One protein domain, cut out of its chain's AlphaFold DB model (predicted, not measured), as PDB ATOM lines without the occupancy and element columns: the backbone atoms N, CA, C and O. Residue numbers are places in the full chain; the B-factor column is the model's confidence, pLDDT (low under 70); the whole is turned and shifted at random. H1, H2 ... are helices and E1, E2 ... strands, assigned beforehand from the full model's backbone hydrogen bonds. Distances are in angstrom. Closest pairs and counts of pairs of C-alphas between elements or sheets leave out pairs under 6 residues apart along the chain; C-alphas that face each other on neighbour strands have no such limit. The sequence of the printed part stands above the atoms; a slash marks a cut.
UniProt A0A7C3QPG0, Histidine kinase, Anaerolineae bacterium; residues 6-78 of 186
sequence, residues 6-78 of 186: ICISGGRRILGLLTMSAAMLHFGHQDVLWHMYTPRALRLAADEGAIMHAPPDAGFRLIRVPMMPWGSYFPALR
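What this domain is: This is residues 6 to 78 of the 186 residues of the protein "Histidine kinase" of Anaerolineae bacterium (UniProt A0A7C3QPG0). A narrow ribbon of two antiparallel strands, E1 and E2, forms the middle of a long, loose model, with the longest helix, H1, folded back alongside E1. One end of the length is made by the short helix H2 and the loop of residues 46 to 60; at the other end the small helix H3 packs on residues 24 to 26 of H1, with H4 next to it. Before H1, residues 6 to 7 pair with residues 33 to 34 of E1, parallel. The printed part has 73 residues with four named helices and two named strands, in the order H1, E1, H2, E2, H3, H4, and its class is mixed, helices and strands. The whole is loose, with a radius of gyration of the C-alphas of 15.3 A, and spans 47 by 24 by 16 A, only just a rod.

How they stand to each other: The sheet has two strands, E1 at residues 32 to 37 and E2 at residues 61 to 64, antiparallel with 146 degrees between their directions. N 35 and O 63 are 2.8 A apart and N 61 and O 37 are 3.1 A apart, both within hydrogen-bond range. H1, residues 13 to 26, comes nearest to E1 at the C-alphas of Ala 23 and Leu 33, 7.5 A apart. H3, residues 70 to 73, touches H1 with residues 24 to 26 of H1 alone; the closest C-alphas, those of Leu 25 and Gly 71, are 4.4 A apart. H4, residues 75 to 78, only just touches H1, with 3 pairs of C-alphas within 8 A, and there residues 25 to 26 of H1 alone take part; the closest C-alphas are those of Leu 25 and Arg 78, at 6.3 A. H3 and H4 touch only at the corner by their link, the closest C-alphas being those of Gly 71 and Arg 78, 4.7 A apart. H2, residues 40 to 45, touches no helix, and it is apart from H1, H3 and H4. In H1 and H2 every O i to N i+4 pair is within hydrogen-bond range, while H3 and H4 are too short for such a pair.

Where its parts are: E1 measures 15.7 A from its first to its last C-alpha and begins at C-alpha 32, (89.493, 107.233, 116.677). E2 measures 9.7 A. H1 measures 19.9 A and begins at C-alpha 13, (107.995, 108.985, 118.139). H2 measures 8.6 A, H3 5.2 A and H4 5.1 A, and H4 ends at C-alpha 78, (89.884, 123.385, 109.823).

The domain as a whole: The two C-alphas farthest apart, those of Ala 50 and Ala 76, are 47.5 A apart. The printed part runs from residue 6 to 78 with no cut. The link from H2 to E2, 15 residues, is long; the other four links are tight. The mean pLDDT of the printed part is 85.7, and no printed residue is under 70; H4 has a mean of 75.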
ATOM      1  N   ILE A   6      93.042 105.033 113.264       92.56
ATOM      2  CA  ILE A   6      94.492 105.122 113.027       92.56
ATOM      3  C   ILE A   6      95.230 104.633 114.268       92.56
ATOM      4  O   ILE A   6      94.923 105.074 115.370       92.56
ATOM      5  N   CYS A   7      96.218 103.753 114.096       92.44
ATOM      6  CA  CYS A   7      97.121 103.332 115.166       92.44
ATOM      7  C   CYS A   7      98.459 104.074 115.052       92.44
ATOM      8  O   CYS A   7      99.057 104.086 113.980       92.44
ATOM      9  N   ILE A   8      98.937 104.682 116.144       92.25
ATOM     10  CA  ILE A   8     100.185 105.476 116.167       92.25
ATOM     11  C   ILE A   8     101.382 104.746 116.795       92.25
ATOM     12  O   ILE A   8     102.429 105.348 117.034       92.25
ATOM     13  N   SER A   9     101.236 103.458 117.098       88.00
ATOM     14  CA  SER A   9     102.305 102.642 117.683       88.00
ATOM     15  C   SER A   9     103.235 102.044 116.625       88.00
ATOM     16  O   SER A   9     102.821 101.794 115.501       88.00
ATOM     17  N   GLY A  10     104.486 101.759 117.011       76.25
ATOM     18  CA  GLY A  10     105.438 100.987 116.195       76.25
ATOM     19  C   GLY A  10     106.373 101.803 115.294       76.25
ATOM     20  O   GLY A  10     107.255 101.228 114.668       76.25
ATOM     21  N   GLY A  11     106.232 103.131 115.249       79.00
ATOM     22  CA  GLY A  11     107.092 104.022 114.464       79.00
ATOM     23  C   GLY A  11     108.001 104.930 115.298       79.00
ATOM     24  O   GLY A  11     108.016 104.901 116.531       79.00
ATOM     25  N   ARG A  12     108.742 105.809 114.609       84.38
ATOM     26  CA  ARG A  12     109.488 106.907 115.249       84.38
ATOM     27  C   ARG A  12     108.514 107.793 116.026       84.38
ATOM     28  O   ARG A  12     107.489 108.200 115.484       84.38
ATOM     29  N   ARG A  13     108.860 108.164 117.264       86.69
ATOM     30  CA  ARG A  13     107.995 108.985 118.139       86.69
ATOM     31  C   ARG A  13     107.516 110.282 117.473       86.69
ATOM     32  O   ARG A  13     106.362 110.657 117.646       86.69
ATOM     33  N   ILE A  14     108.371 110.912 116.663       89.88
ATOM     34  CA  ILE A  14     108.036 112.121 115.892       89.88
ATOM     35  C   ILE A  14     106.859 111.869 114.943       89.88
ATOM     36  O   ILE A  14     105.954 112.692 114.871       89.88
ATOM     37  N   LEU A  15     106.823 110.722 114.260       88.75
ATOM     38  CA  LEU A  15     105.731 110.393 113.345       88.75
ATOM     39  C   LEU A  15     104.409 110.216 114.104       88.75
ATOM     40  O   LEU A  15     103.372 110.688 113.647       88.75
ATOM     41  N   GLY A  16     104.454 109.595 115.288       90.94
ATOM     42  CA  GLY A  16     103.291 109.463 116.168       90.94
ATOM     43  C   GLY A  16     102.747 110.818 116.629       90.94
ATOM     44  O   GLY A  16     101.542 111.050 116.555       90.94
ATOM     45  N   LEU A  17     103.634 111.741 117.019       90.44
ATOM     46  CA  LEU A  17     103.264 113.114 117.379       90.44
ATOM     47  C   LEU A  17     102.665 113.881 116.193       90.44
ATOM     48  O   LEU A  17     101.597 114.467 116.333       90.44
ATOM     49  N   LEU A  18     103.299 113.836 115.017       91.00
ATOM     50  CA  LEU A  18     102.786 114.491 113.807       91.00
ATOM     51  C   LEU A  18     101.411 113.944 113.406       91.00
ATOM     52  O   LEU A  18     100.507 114.710 113.075       91.00
ATOM     53  N   THR A  19     101.234 112.625 113.492       91.38
ATOM     54  CA  THR A  19      99.958 111.964 113.199       91.38
ATOM     55  C   THR A  19      98.878 112.390 114.189       91.38
ATOM     56  O   THR A  19      97.763 112.688 113.774       91.38
ATOM     57  N   MET A  20      99.201 112.478 115.484       91.75
ATOM     58  CA  MET A  20      98.271 112.965 116.505       91.75
ATOM     59  C   MET A  20      97.864 114.423 116.252       91.75
ATOM     60  O   MET A  20      96.674 114.728 116.276       91.75
ATOM     61  N   SER A  21      98.816 115.306 115.934       90.25
ATOM     62  CA  SER A  21      98.533 116.708 115.597       90.25
ATOM     63  C   SER A  21      97.610 116.833 114.382       90.25
ATOM     64  O   SER A  21      96.633 117.583 114.415       90.25
ATOM     65  N   ALA A  22      97.865 116.056 113.324       89.19
ATOM     66  CA  ALA A  22      96.985 116.004 112.158       89.19
ATOM     67  C   ALA A  22      95.595 115.460 112.529       89.19
ATOM     68  O   ALA A  22      94.575 116.016 112.121       89.19
ATOM     69  N   ALA A  23      95.533 114.413 113.351       91.38
ATOM     70  CA  ALA A  23      94.277 113.829 113.790       91.38
ATOM     71  C   ALA A  23      93.422 114.838 114.573       91.38
ATOM     72  O   ALA A  23      92.248 115.009 114.259       91.38
ATOM     73  N   MET A  24      94.010 115.601 115.497       90.88
ATOM     74  CA  MET A  24      93.308 116.660 116.237       90.88
ATOM     75  C   MET A  24      92.687 117.730 115.318       90.88
ATOM     76  O   MET A  24      91.640 118.297 115.634       90.88
ATOM     77  N   LEU A  25      93.295 117.996 114.161       87.75
ATOM     78  CA  LEU A  25      92.839 119.018 113.214       87.75
ATOM     79  C   LEU A  25      91.862 118.489 112.155       87.75
ATOM     80  O   LEU A  25      91.067 119.260 111.615       87.75
ATOM     81  N   HIS A  26      91.908 117.195 111.839       85.19
ATOM     82  CA  HIS A  26      91.165 116.631 110.709       85.19
ATOM     83  C   HIS A  26      90.084 115.623 111.098       85.19
ATOM     84  O   HIS A  26      89.146 115.442 110.314       85.19
ATOM     85  N   PHE A  27      90.177 115.005 112.279       88.94
ATOM     86  CA  PHE A  27      89.217 113.998 112.721       88.94
ATOM     87  C   PHE A  27      87.817 114.585 112.900       88.94
ATOM     88  O   PHE A  27      87.614 115.680 113.437       88.94
ATOM     89  N   GLY A  28      86.838 113.819 112.431       82.06
ATOM     90  CA  GLY A  28      85.432 113.961 112.763       82.06
ATOM     91  C   GLY A  28      85.104 113.374 114.137       82.06
ATOM     92  O   GLY A  28      85.897 112.662 114.742       82.06
ATOM     93  N   HIS A  29      83.878 113.612 114.603       82.12
ATOM     94  CA  HIS A  29      83.380 113.139 115.905       82.12
ATOM     95  C   HIS A  29      83.437 111.617 116.116       82.12
ATOM     96  O   HIS A  29      83.422 111.161 117.254       82.12
ATOM     97  N   GLN A  30      83.454 110.840 115.031       86.50
ATOM     98  CA  GLN A  30      83.431 109.377 115.076       86.50
ATOM     99  C   GLN A  30      84.823 108.757 114.891       86.50
ATOM    100  O   GLN A  30      84.975 107.558 115.097       86.50
ATOM    101  N   ASP A  31      85.832 109.547 114.509       91.88
ATOM    102  CA  ASP A  31      87.170 109.032 114.219       91.88
ATOM    103  C   ASP A  31      87.944 108.748 115.513       91.88
ATOM    104  O   ASP A  31      87.770 109.421 116.538       91.88
ATOM    105  N   VAL A  32      88.813 107.734 115.478       92.69
ATOM    106  CA  VAL A  32      89.493 107.233 116.677       92.69
ATOM    107  C   VAL A  32      90.983 107.020 116.439       92.69
ATOM    108  O   VAL A  32      91.402 106.359 115.489       92.69
ATOM    109  N   LEU A  33      91.790 107.574 117.344       94.69
ATOM    110  CA  LEU A  33      93.230 107.358 117.390       94.69
ATOM    111  C   LEU A  33      93.544 106.304 118.451       94.69
ATOM    112  O   LEU A  33      93.104 106.410 119.598       94.69
ATOM    113  N   TRP A  34      94.310 105.299 118.057       95.19
ATOM    114  CA  TRP A  34      94.662 104.147 118.866       95.19
ATOM    115  C   TRP A  34      96.156 104.130 119.167       95.19
ATOM    116  O   TRP A  34      96.994 104.388 118.304       95.19
ATOM    117  N   HIS A  35      96.487 103.765 120.394       92.81
ATOM    118  CA  HIS A  35      97.814 103.361 120.805       92.81
ATOM    119  C   HIS A  35      97.777 101.873 121.133       92.81
ATOM    120  O   HIS A  35      97.085 101.426 122.046       92.81
ATOM    121  N   MET A  36      98.522 101.097 120.368       91.12
ATOM    122  CA  MET A  36      98.752  99.688 120.629       91.12
ATOM    123  C   MET A  36      99.814  99.534 121.716       91.12
ATOM    124  O   MET A  36     100.949  99.988 121.545       91.12
ATOM    125  N   TYR A  37      99.430  98.887 122.811       89.44
ATOM    126  CA  TYR A  37     100.314  98.458 123.880       89.44
ATOM    127  C   TYR A  37     100.628  96.971 123.710       89.44
ATOM    128  O   TYR A  37      99.735  96.123 123.752       89.44
ATOM    129  N   THR A  38     101.916  96.670 123.573       87.75
ATOM    130  CA  THR A  38     102.441  95.305 123.516       87.75
ATOM    131  C   THR A  38     103.332  95.085 124.739       87.75
ATOM    132  O   THR A  38     104.295  95.845 124.915       87.75
ATOM    133  N   PRO A  39     103.056  94.076 125.587       89.44
ATOM    134  CA  PRO A  39     103.922  93.740 126.713       89.44
ATOM    135  C   PRO A  39     105.374  93.511 126.277       89.44
ATOM    136  O   PRO A  39     105.637  92.978 125.198       89.44
ATOM    137  N   ARG A  40     106.339  93.892 127.125       86.44
ATOM    138  CA  ARG A  40     107.772  93.836 126.781       86.44
ATOM    139  C   ARG A  40     108.237  92.429 126.400       86.44
ATOM    140  O   ARG A  40     108.987  92.314 125.439       86.44
ATOM    141  N   ALA A  41     107.797  91.402 127.130       87.12
ATOM    142  CA  ALA A  41     108.164  90.011 126.862       87.12
ATOM    143  C   ALA A  41     107.733  89.577 125.453       87.12
ATOM    144  O   ALA A  41     108.551  89.090 124.684       87.12
ATOM    145  N   LEU A  42     106.481  89.869 125.083       84.88
ATOM    146  CA  LEU A  42     105.949  89.585 123.752       84.88
ATOM    147  C   LEU A  42     106.665  90.387 122.662       84.88
ATOM    148  O   LEU A  42     106.989  89.846 121.616       84.88
ATOM    149  N   ARG A  43     106.949  91.669 122.908       85.31
ATOM    150  CA  ARG A  43     107.650  92.522 121.939       85.31
ATOM    151  C   ARG A  43     109.079  92.043 121.657       85.31
ATOM    152  O   ARG A  43     109.520  92.179 120.529       85.31
ATOM    153  N   LEU A  44     109.785  91.527 122.666       84.75
ATOM    154  CA  LEU A  44     111.122  90.943 122.495       84.75
ATOM    155  C   LEU A  44     111.058  89.585 121.789       84.75
ATOM    156  O   LEU A  44     111.890  89.303 120.943       84.75
ATOM    157  N   ALA A  45     110.064  88.757 122.116       83.56
ATOM    158  CA  ALA A  45     109.871  87.465 121.462       83.56
ATOM    159  C   ALA A  45     109.430  87.596 119.992       83.56
ATOM    160  O   ALA A  45     109.691  86.704 119.196       83.56
ATOM    161  N   ALA A  46     108.759  88.695 119.641       82.94
ATOM    162  CA  ALA A  46     108.286  89.002 118.293       82.94
ATOM    163  C   ALA A  46     109.292  89.813 117.452       82.94
ATOM    164  O   ALA A  46     108.919  90.317 116.390       82.94
ATOM    165  N   ASP A  47     110.526  89.992 117.935       79.44
ATOM    166  CA  ASP A  47     111.539  90.780 117.232       79.44
ATOM    167  C   ASP A  47     111.842  90.189 115.846       79.44
ATOM    168  O   ASP A  47     111.672  88.990 115.618       79.44
ATOM    169  N   GLU A  48     112.185  91.056 114.892       79.38
ATOM    170  CA  GLU A  48     112.381  90.705 113.470       79.38
ATOM    171  C   GLU A  48     111.213  89.932 112.810       79.38
ATOM    172  O   GLU A  48     111.366  89.337 111.745       79.38
ATOM    173  N   GLY A  49     110.015  89.966 113.403       77.19
ATOM    174  CA  GLY A  49     108.844  89.264 112.875       77.19
ATOM    175  C   GLY A  49     108.781  87.780 113.244       77.19
ATOM    176  O   GLY A  49     107.998  87.044 112.645       77.19
ATOM    177  N   ALA A  50     109.535  87.334 114.255       81.81
ATOM    178  CA  ALA A  50     109.494  85.954 114.754       81.81
ATOM    179  C   ALA A  50     108.088  85.506 115.208       81.81
ATOM    180  O   ALA A  50     107.781  84.314 115.232       81.81
ATOM    181  N   ILE A  51     107.210  86.461 115.533       81.62
ATOM    182  CA  ILE A  51     105.797  86.223 115.826       81.62
ATOM    183  C   ILE A  51     104.958  87.183 114.983       81.62
ATOM    184  O   ILE A  51     104.877  88.377 115.268       81.62
ATOM    185  N   MET A  52     104.289  86.640 113.966       78.69
ATOM    186  CA  MET A  52     103.405  87.404 113.075       78.69
ATOM    187  C   MET A  52     101.952  87.457 113.573       78.69
ATOM    188  O   MET A  52     101.198  88.357 113.208       78.69
ATOM    189  N   HIS A  53     101.565  86.517 114.440       80.75
ATOM    190  CA  HIS A  53     100.233  86.432 115.030       80.75
ATOM    191  C   HIS A  53     100.354  86.242 116.541       80.75
ATOM    192  O   HIS A  53     100.729  85.171 117.013       80.75
ATOM    193  N   ALA A  54     100.057  87.296 117.303       77.25
ATOM    194  CA  ALA A  54     100.016  87.201 118.754       77.25
ATOM    195  C   ALA A  54      98.775  86.398 119.191       77.25
ATOM    196  O   ALA A  54      97.684  86.654 118.672       77.25
ATOM    197  N   PRO A  55      98.911  85.455 120.137       80.31
ATOM    198  CA  PRO A  55      97.764  84.739 120.667       80.31
ATOM    199  C   PRO A  55      96.837  85.689 121.456       80.31
ATOM    200  O   PRO A  55      97.282  86.731 121.953       80.31
ATOM    201  N   PRO A  56      95.529  85.384 121.542       76.62
ATOM    202  CA  PRO A  56      94.517  86.306 122.074       76.62
ATOM    203  C   PRO A  56      94.699  86.654 123.562       76.62
ATOM    204  O   PRO A  56      94.209  87.685 124.019       76.62
ATOM    205  N   ASP A  57      95.427  85.833 124.313       82.38
ATOM    206  CA  ASP A  57      95.752  85.983 125.733       82.38
ATOM    207  C   ASP A  57      97.110  86.666 125.988       82.38
ATOM    208  O   ASP A  57      97.486  86.898 127.137       82.38
ATOM    209  N   ALA A  58      97.832  87.081 124.941       81.06
ATOM    210  CA  ALA A  58      99.192  87.618 125.038       81.06
ATOM    211  C   ALA A  58      99.306  89.014 125.700       81.06
ATOM    212  O   ALA A  58     100.354  89.661 125.641       81.06
ATOM    213  N   GLY A  59      98.225  89.521 126.302       82.06
ATOM    214  CA  GLY A  59      98.187  90.811 127.001       82.06
ATOM    215  C   GLY A  59      98.232  92.037 126.080       82.06
ATOM    216  O   GLY A  59      98.455  93.158 126.546       82.06
ATOM    217  N   PHE A  60      98.031  91.835 124.779       84.75
ATOM    218  CA  PHE A  60      97.906  92.889 123.779       84.75
ATOM    219  C   PHE A  60      96.681  93.771 124.048       84.75
ATOM    220  O   PHE A  60      95.585  93.261 124.278       84.75
ATOM    221  N   ARG A  61      96.840  95.102 123.993       89.50
ATOM    222  CA  ARG A  61      95.718  96.039 124.178       89.50
ATOM    223  C   ARG A  61      95.766  97.207 123.202       89.50
ATOM    224  O   ARG A  61      96.812  97.822 123.007       89.50
ATOM    225  N   LEU A  62      94.603  97.567 122.663       91.62
ATOM    226  CA  LEU A  62      94.386  98.832 121.963       91.62
ATOM    227  C   LEU A  62      93.812  99.852 122.943       91.62
ATOM    228  O   LEU A  62      92.730  99.672 123.494       91.62
ATOM    229  N   ILE A  63      94.555 100.928 123.158       92.81
ATOM    230  CA  ILE A  63      94.194 102.015 124.061       92.81
ATOM    231  C   ILE A  63      93.764 103.199 123.204       92.81
ATOM    232  O   ILE A  63      94.510 103.643 122.332       92.81
ATOM    233  N   ARG A  64      92.561 103.726 123.431       93.44
ATOM    234  CA  ARG A  64      92.127 104.958 122.765       93.44
ATOM    235  C   ARG A  64      92.945 106.130 123.300       93.44
ATOM    236  O   ARG A  64      92.996 106.344 124.509       93.44
ATOM    237  N   VAL A  65      93.556 106.899 122.406       92.75
ATOM    238  CA  VAL A  65      94.333 108.082 122.788       92.75
ATOM    239  C   VAL A  65      93.367 109.211 123.174       92.75
ATOM    240  O   VAL A  65      92.494 109.552 122.368       92.75
ATOM    241  N   PRO A  66      93.490 109.797 124.379       88.56
ATOM    242  CA  PRO A  66      92.650 110.909 124.795       88.56
ATOM    243  C   PRO A  66      93.106 112.183 124.079       88.56
ATOM    244  O   PRO A  66      94.127 112.774 124.418       88.56
ATOM    245  N   MET A  67      92.355 112.606 123.066       87.25
ATOM    246  CA  MET A  67      92.610 113.857 122.354       87.25
ATOM    247  C   MET A  67      91.302 114.534 121.952       87.25
ATOM    248  O   MET A  67      90.273 113.877 121.779       87.25
ATOM    249  N   MET A  68      91.359 115.851 121.767       85.25
ATOM    250  CA  MET A  68      90.216 116.655 121.351       85.25
ATOM    251  C   MET A  68      90.272 116.924 119.834       85.25
ATOM    252  O   MET A  68      91.288 117.433 119.354       85.25
ATOM    253  N   PRO A  69      89.215 116.601 119.057       83.31
ATOM    254  CA  PRO A  69      89.160 116.871 117.618       83.31
ATOM    255  C   PRO A  69      88.833 118.349 117.350       83.31
ATOM    256  O   PRO A  69      87.731 118.695 116.918       83.31
ATOM    257  N   TRP A  70      89.790 119.240 117.618       83.38
ATOM    258  CA  TRP A  70      89.666 120.693 117.459       83.38
ATOM    259  C   TRP A  70      89.075 121.118 116.114       83.38
ATOM    260  O   TRP A  70      88.225 122.002 116.079       83.38
ATOM    261  N   GLY A  71      89.442 120.466 115.008       80.88
ATOM    262  CA  GLY A  71      88.902 120.812 113.687       80.88
ATOM    263  C   GLY A  71      87.399 120.558 113.513       80.88
ATOM    264  O   GLY A  71      86.780 121.133 112.616       80.88
ATOM    265  N   SER A  72      86.795 119.713 114.352       81.19
ATOM    266  CA  SER A  72      85.342 119.510 114.375       81.19
ATOM    267  C   SER A  72      84.610 120.585 115.177       81.19
ATOM    268  O   SER A  72      83.487 120.929 114.819       81.19
ATOM    269  N   TYR A  73      85.250 121.140 116.210       80.75
ATOM    270  CA  TYR A  73      84.664 122.172 117.072       80.75
ATOM    271  C   TYR A  73      84.963 123.603 116.603       80.75
ATOM    272  O   TYR A  73      84.167 124.504 116.844       80.75
ATOM    273  N   PHE A  74      86.073 123.820 115.889       83.38
ATOM    274  CA  PHE A  74      86.531 125.137 115.442       83.38
ATOM    275  C   PHE A  74      86.692 125.168 113.915       83.38
ATOM    276  O   PHE A  74      87.767 124.860 113.388       83.38
ATOM    277  N   PRO A  75      85.645 125.574 113.170       75.00
ATOM    278  CA  PRO A  75      85.670 125.602 111.708       75.00
ATOM    279  C   PRO A  75      86.819 126.434 111.124       75.00
ATOM    280  O   PRO A  75      87.363 126.061 110.087       75.00
ATOM    281  N   ALA A  76      87.225 127.517 111.797       76.19
ATOM    282  CA  ALA A  76      88.350 128.359 111.388       76.19
ATOM    283  C   ALA A  76      89.682 127.586 111.355       76.19
ATOM    284  O   ALA A  76      90.408 127.655 110.364       76.19
ATOM    285  N   LEU A  77      89.964 126.760 112.371       74.44
ATOM    286  CA  LEU A  77      91.168 125.916 112.408       74.44
ATOM    287  C   LEU A  77      91.176 124.900 111.263       74.44
ATOM    288  O   LEU A  77      92.198 124.690 110.615       74.44
ATOM    289  N   ARG A  78      90.016 124.318 110.948       74.75
ATOM    290  CA  ARG A  78      89.884 123.385 109.823       74.75
ATOM    291  C   ARG A  78      90.060 124.058 108.461       74.75
ATOM    292  O   ARG A  78      90.447 123.403 107.496       74.75
TER     293      ARG A  78